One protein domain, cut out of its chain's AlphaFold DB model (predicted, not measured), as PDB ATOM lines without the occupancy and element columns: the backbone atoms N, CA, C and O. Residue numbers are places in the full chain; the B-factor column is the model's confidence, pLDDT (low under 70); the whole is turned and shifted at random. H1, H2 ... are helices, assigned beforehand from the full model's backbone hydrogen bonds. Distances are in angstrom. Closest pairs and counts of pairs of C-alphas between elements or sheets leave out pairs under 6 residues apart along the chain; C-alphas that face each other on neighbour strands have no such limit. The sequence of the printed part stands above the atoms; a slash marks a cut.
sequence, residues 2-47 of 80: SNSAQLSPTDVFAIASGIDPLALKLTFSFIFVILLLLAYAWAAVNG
ATOM      1  N   SER A   2     -49.369  18.268 -35.029       43.06
ATOM      2  CA  SER A   2     -47.913  18.207 -34.926       43.06
ATOM      3  C   SER A   2     -47.530  18.268 -33.451       43.06
ATOM      4  O   SER A   2     -47.824  19.267 -32.795       43.06
ATOM      5  N   ASN A   3     -46.898  17.213 -32.937       48.38
ATOM      6  CA  ASN A   3     -46.116  17.310 -31.711       48.38
ATOM      7  C   ASN A   3     -45.088  18.411 -31.969       48.38
ATOM      8  O   ASN A   3     -44.141  18.201 -32.726       48.38
ATOM      9  N   SER A   4     -45.303  19.599 -31.411       52.50
ATOM     10  CA  SER A   4     -44.238  20.577 -31.255       52.50
ATOM     11  C   SER A   4     -43.250  19.931 -30.300       52.50
ATOM     12  O   SER A   4     -43.399  20.049 -29.085       52.50
ATOM     13  N   ALA A   5     -42.323  19.146 -30.854       60.97
ATOM     14  CA  ALA A   5     -41.156  18.675 -30.142       60.97
ATOM     15  C   ALA A   5     -40.596  19.907 -29.433       60.97
ATOM     16  O   ALA A   5     -40.238  20.882 -30.096       60.97
ATOM     17  N   GLN A   6     -40.670  19.924 -28.102       71.56
ATOM     18  CA  GLN A   6     -40.068  20.977 -27.301       71.56
ATOM     19  C   GLN A   6     -38.571  20.889 -27.574       71.56
ATOM     20  O   GLN A   6     -37.873  20.073 -26.980       71.56
ATOM     21  N   LEU A   7     -38.116  21.662 -28.559       74.56
ATOM     22  CA  LEU A   7     -36.709  21.787 -28.885       74.56
ATOM     23  C   LEU A   7     -36.015  22.296 -27.631       74.56
ATOM     24  O   LEU A   7     -36.481  23.253 -27.001       74.56
ATOM     25  N   SER A   8     -34.930  21.629 -27.248       83.44
ATOM     26  CA  SER A   8     -34.154  22.092 -26.111       83.44
ATOM     27  C   SER A   8     -33.565  23.472 -26.438       83.44
ATOM     28  O   SER A   8     -33.321  23.778 -27.611       83.44
ATOM     29  N   PRO A   9     -33.313  24.334 -25.440       81.50
ATOM     30  CA  PRO A   9     -32.704  25.643 -25.679       81.50
ATOM     31  C   PRO A   9     -31.403  25.572 -26.497       81.50
ATOM     32  O   PRO A   9     -31.145  26.441 -27.329       81.50
ATOM     33  N   THR A  10     -30.615  24.507 -26.318       83.31
ATOM     34  CA  THR A  10     -29.396  24.243 -27.094       83.31
ATOM     35  C   THR A  10     -29.679  23.929 -28.560       83.31
ATOM     36  O   THR A  10     -28.936  24.399 -29.419       83.31
ATOM     37  N   ASP A  11     -30.766  23.215 -28.863       83.62
ATOM     38  CA  ASP A  11     -31.165  22.921 -30.246       83.62
ATOM     39  C   ASP A  11     -31.630  24.194 -30.959       83.62
ATOM     40  O   ASP A  11     -31.243  24.454 -32.098       83.62
ATOM     41  N   VAL A  12     -32.416  25.031 -30.273       85.81
ATOM     42  CA  VAL A  12     -32.877  26.319 -30.818       85.81
ATOM     43  C   VAL A  12     -31.689  27.234 -31.119       85.81
ATOM     44  O   VAL A  12     -31.629  27.842 -32.189       85.81
ATOM     45  N   PHE A  13     -30.717  27.306 -30.206       85.88
ATOM     46  CA  PHE A  13     -29.486  28.063 -30.417       85.88
ATOM     47  C   PHE A  13     -28.671  27.521 -31.597       85.88
ATOM     48  O   PHE A  13     -28.233  28.311 -32.434       85.88
ATOM     49  N   ALA A  14     -28.485  26.202 -31.692       89.44
ATOM     50  CA  ALA A  14     -27.728  25.578 -32.775       89.44
ATOM     51  C   ALA A  14     -28.340  25.896 -34.146       89.44
ATOM     52  O   ALA A  14     -27.631  26.275 -35.075       89.44
ATOM     53  N   ILE A  15     -29.670  25.813 -34.254       89.31
ATOM     54  CA  ILE A  15     -30.410  26.110 -35.487       89.31
ATOM     55  C   ILE A  15     -30.283  27.592 -35.869       89.31
ATOM     56  O   ILE A  15     -30.057  27.904 -37.034       89.31
ATOM     57  N   ALA A  16     -30.426  28.510 -34.907       90.06
ATOM     58  CA  ALA A  16     -30.401  29.947 -35.179       90.06
ATOM     59  C   ALA A  16     -28.989  30.492 -35.454       90.06
ATOM     60  O   ALA A  16     -28.821  31.389 -36.278       90.06
ATOM     61  N   SER A  17     -27.980  29.978 -34.747       87.19
ATOM     62  CA  SER A  17     -26.593  30.456 -34.837       87.19
ATOM     63  C   SER A  17     -25.751  29.706 -35.869       87.19
ATOM     64  O   SER A  17     -24.735  30.233 -36.316       87.19
ATOM     65  N   GLY A  18     -26.137  28.477 -36.231       90.75
ATOM     66  CA  GLY A  18     -25.317  27.573 -37.041       90.75
ATOM     67  C   GLY A  18     -24.064  27.054 -36.320       90.75
ATOM     68  O   GLY A  18     -23.200  26.462 -36.964       90.75
ATOM     69  N   ILE A  19     -23.937  27.285 -35.010       87.88
ATOM     70  CA  ILE A  19     -22.781  26.889 -34.197       87.88
ATOM     71  C   ILE A  19     -23.147  25.659 -33.366       87.88
ATOM     72  O   ILE A  19     -24.185  25.639 -32.707       87.88
ATOM     73  N   ASP A  20     -22.262  24.656 -33.345       89.44
ATOM     74  CA  ASP A  20     -22.390  23.508 -32.444       89.44
ATOM     75  C   ASP A  20     -22.262  23.962 -30.971       89.44
ATOM     76  O   ASP A  20     -21.190  24.436 -30.562       89.44
ATOM     77  N   PRO A  21     -23.320  23.812 -30.147       85.00
ATOM     78  CA  PRO A  21     -23.298  24.206 -28.742       85.00
ATOM     79  C   PRO A  21     -22.198  23.500 -27.944       85.00
ATOM     80  O   PRO A  21     -21.628  24.097 -27.030       85.00
ATOM     81  N   LEU A  22     -21.878  22.245 -28.280       86.88
ATOM     82  CA  LEU A  22     -20.841  21.478 -27.591       86.88
ATOM     83  C   LEU A  22     -19.458  22.071 -27.871       86.88
ATOM     84  O   LEU A  22     -18.701  22.348 -26.937       86.88
ATOM     85  N   ALA A  23     -19.141  22.309 -29.145       84.19
ATOM     86  CA  ALA A  23     -17.892  22.944 -29.544       84.19
ATOM     87  C   ALA A  23     -17.728  24.332 -28.902       84.19
ATOM     88  O   ALA A  23     -16.640  24.675 -28.430       84.19
ATOM     89  N   LEU A  24     -18.809  25.114 -28.812       84.69
ATOM     90  CA  LEU A  24     -18.793  26.423 -28.159       84.69
ATOM     91  C   LEU A  24     -18.526  26.312 -26.651       84.69
ATOM     92  O   LEU A  24     -17.678  27.036 -26.123       84.69
ATOM     93  N   LYS A  25     -19.182  25.366 -25.965       82.94
ATOM     94  CA  LYS A  25     -18.928  25.068 -24.546       82.94
ATOM     95  C   LYS A  25     -17.467  24.657 -24.317       82.94
ATOM     96  O   LYS A  25     -16.810  25.167 -23.409       82.94
ATOM     97  N   LEU A  26     -16.914  23.796 -25.165       85.44
ATOM     98  CA  LEU A  26     -15.510  23.391 -25.064       85.44
ATOM     99  C   LEU A  26     -14.558  24.570 -25.292       85.44
ATOM    100  O   LEU A  26     -13.617  24.757 -24.524       85.44
ATOM    101  N   THR A  27     -14.833  25.412 -26.288       85.06
ATOM    102  CA  THR A  27     -14.012  26.594 -26.591       85.06
ATOM    103  C   THR A  27     -13.968  27.557 -25.405       85.06
ATOM    104  O   THR A  27     -12.886  27.947 -24.967       85.06
ATOM    105  N   PHE A  28     -15.125  27.890 -24.823       80.88
ATOM    106  CA  PHE A  28     -15.174  28.735 -23.628       80.88
ATOM    107  C   PHE A  28     -14.498  28.086 -22.419       80.88
ATOM    108  O   PHE A  28     -13.809  28.784 -21.677       80.88
ATOM    109  N   SER A  29     -14.624  26.766 -22.246       79.12
ATOM    110  CA  SER A  29     -13.912  26.033 -21.191       79.12
ATOM    111  C   SER A  29     -12.395  26.183 -21.328       79.12
ATOM    112  O   SER A  29     -11.718  26.504 -20.350       79.12
ATOM    113  N   PHE A  30     -11.850  26.017 -22.537       80.56
ATOM    114  CA  PHE A  30     -10.416  26.188 -22.780       80.56
ATOM    115  C   PHE A  30      -9.952  27.620 -22.525       80.56
ATOM    116  O   PHE A  30      -8.960  27.815 -21.826       80.56
ATOM    117  N   ILE A  31     -10.679  28.622 -23.035       81.50
ATOM    118  CA  ILE A  31     -10.365  30.040 -22.795       81.50
ATOM    119  C   ILE A  31     -10.337  30.325 -21.293       81.50
ATOM    120  O   ILE A  31      -9.408  30.953 -20.791       81.50
ATOM    121  N   PHE A  32     -11.325  29.820 -20.561       79.75
ATOM    122  CA  PHE A  32     -11.426  30.012 -19.124       79.75
ATOM    123  C   PHE A  32     -10.248  29.379 -18.362       79.75
ATOM    124  O   PHE A  32      -9.630  30.045 -17.532       79.75
ATOM    125  N   VAL A  33      -9.868  28.137 -18.683       81.31
ATOM    126  CA  VAL A  33      -8.689  27.482 -18.082       81.31
ATOM    127  C   VAL A  33      -7.404  28.257 -18.393       81.31
ATOM    128  O   VAL A  33      -6.582  28.457 -17.500       81.31
ATOM    129  N   ILE A  34      -7.239  28.745 -19.626       80.25
ATOM    130  CA  ILE A  34      -6.082  29.566 -20.015       80.25
ATOM    131  C   ILE A  34      -6.030  30.857 -19.190       80.25
ATOM    132  O   ILE A  34      -4.963  31.221 -18.700       80.25
ATOM    133  N   LEU A  35      -7.167  31.525 -18.981       77.44
ATOM    134  CA  LEU A  35      -7.241  32.730 -18.154       77.44
ATOM    135  C   LEU A  35      -6.909  32.449 -16.683       77.44
ATOM    136  O   LEU A  35      -6.225  33.258 -16.060       77.44
ATOM    137  N   LEU A  36      -7.326  31.303 -16.133       77.75
ATOM    138  CA  LEU A  36      -6.947  30.892 -14.776       77.75
ATOM    139  C   LEU A  36      -5.439  30.651 -14.650       77.75
ATOM    140  O   LEU A  36      -4.816  31.125 -13.701       77.75
ATOM    141  N   LEU A  37      -4.842  29.950 -15.619       75.88
ATOM    142  CA  LEU A  37      -3.396  29.722 -15.658       75.88
ATOM    143  C   LEU A  37      -2.628  31.038 -15.801       75.88
ATOM    144  O   LEU A  37      -1.616  31.232 -15.128       75.88
ATOM    145  N   LEU A  38      -3.129  31.961 -16.624       76.06
ATOM    146  CA  LEU A  38      -2.558  33.294 -16.782       76.06
ATOM    147  C   LEU A  38      -2.651  34.103 -15.484       76.06
ATOM    148  O   LEU A  38      -1.665  34.714 -15.082       76.06
ATOM    149  N   ALA A  39      -3.798  34.080 -14.801       75.56
ATOM    150  CA  ALA A  39      -3.984  34.750 -13.516       75.56
ATOM    151  C   ALA A  39      -3.035  34.192 -12.443       75.56
ATOM    152  O   ALA A  39      -2.420  34.960 -11.704       75.56
ATOM    153  N   TYR A  40      -2.860  32.867 -12.397       73.38
ATOM    154  CA  TYR A  40      -1.893  32.219 -11.515       73.38
ATOM    155  C   TYR A  40      -0.450  32.623 -11.843       73.38
ATOM    156  O   TYR A  40       0.284  33.046 -10.952       73.38
ATOM    157  N   ALA A  41      -0.045  32.542 -13.115       74.62
ATOM    158  CA  ALA A  41       1.296  32.924 -13.552       74.62
ATOM    159  C   ALA A  41       1.588  34.402 -13.251       74.62
ATOM    160  O   ALA A  41       2.661  34.744 -12.756       74.62
ATOM    161  N   TRP A  42       0.606  35.276 -13.478       76.94
ATOM    162  CA  TRP A  42       0.698  36.691 -13.143       76.94
ATOM    163  C   TRP A  42       0.878  36.913 -11.637       76.94
ATOM    164  O   TRP A  42       1.761  37.679 -11.245       76.94
ATOM    165  N   ALA A  43       0.107  36.213 -10.798       71.06
ATOM    166  CA  ALA A  43       0.216  36.285  -9.342       71.06
ATOM    167  C   ALA A  43       1.545  35.712  -8.815       71.06
ATOM    168  O   ALA A  43       2.097  36.224  -7.844       71.06
ATOM    169  N   ALA A  44       2.090  34.679  -9.463       70.69
ATOM    170  CA  ALA A  44       3.382  34.100  -9.105       70.69
ATOM    171  C   ALA A  44       4.554  35.056  -9.393       70.69
ATOM    172  O   ALA A  44       5.499  35.117  -8.611       70.69
ATOM    173  N   VAL A  45       4.484  35.825 -10.489       73.94
ATOM    174  CA  VAL A  45       5.552  36.752 -10.908       73.94
ATOM    175  C   VAL A  45       5.464  38.105 -10.202       73.94
ATOM    176  O   VAL A  45       6.475  38.625  -9.740       73.94
ATOM    177  N   ASN A  46       4.267  38.683 -10.097       73.06
ATOM    178  CA  ASN A  46       4.070  40.016  -9.510       73.06
ATOM    179  C   ASN A  46       3.835  39.960  -7.989       73.06
ATOM    180  O   ASN A  46       3.620  40.986  -7.340       73.06
ATOM    181  N   GLY A  47       3.868  38.750  -7.418       60.81
ATOM    182  CA  GLY A  47       3.366  38.455  -6.088       60.81
ATOM    183  C   GLY A  47       1.845  38.608  -6.020       60.81
ATOM    184  O   GLY A  47       1.201  39.227  -6.868       60.81
TER     185      GLY A  47
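AT A GLANCE: This is residues 2 to 47 of the 80 residues of the protein "DUF3262 family protein" of Haemophilus sputorum (UniProt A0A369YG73). One long helix, H2, makes most of the length of an extended rod, and the short helix H1 stands crosswise near its first residues, making a corner with it. Beyond H1, residues 2 to 8 stick out as a free tail with no named element. The printed part has 46 residues with two named helices, H1 then H2, and no named strand; its class is all helix. It is extended, with a radius of gyration of the C-alphas of 17.9 A and spans of 62 by 16 by 11 A.

HOW THE PARTS SIT: H2, residues 21 to 46, stands free over residues 23 to 46. H1, residues 9 to 17, and H2 only just touch, with 3 pairs of C-alphas within 8 A, and H2 does so with residue 21 alone. The closest C-alphas of the two are those of Ala 14 and Pro 21, 6.1 A apart. Their lines are about perpendicular, at 87 degrees. In H1 and H2 every O i to N i+4 pair is within hydrogen-bond range.

IN THESE COORDINATES: H2 measures 37.0 A from C-alpha 21 at (-23.298, 24.206, -28.742) to C-alpha 46 at (4.070, 40.016, -9.510). H1 measures 12.0 A and begins with C-alpha 9 at (-32.704, 25.643, -25.679).

THE WHOLE: The C-alphas of Ser 2 and Gly 47, the two farthest apart, are 62.2 A apart. The printed part has no cut, and the link from H1 to H2 is tight. The mean pLDDT of the printed part is 78.1, with residues 2 to 5 and residue 47 under 70.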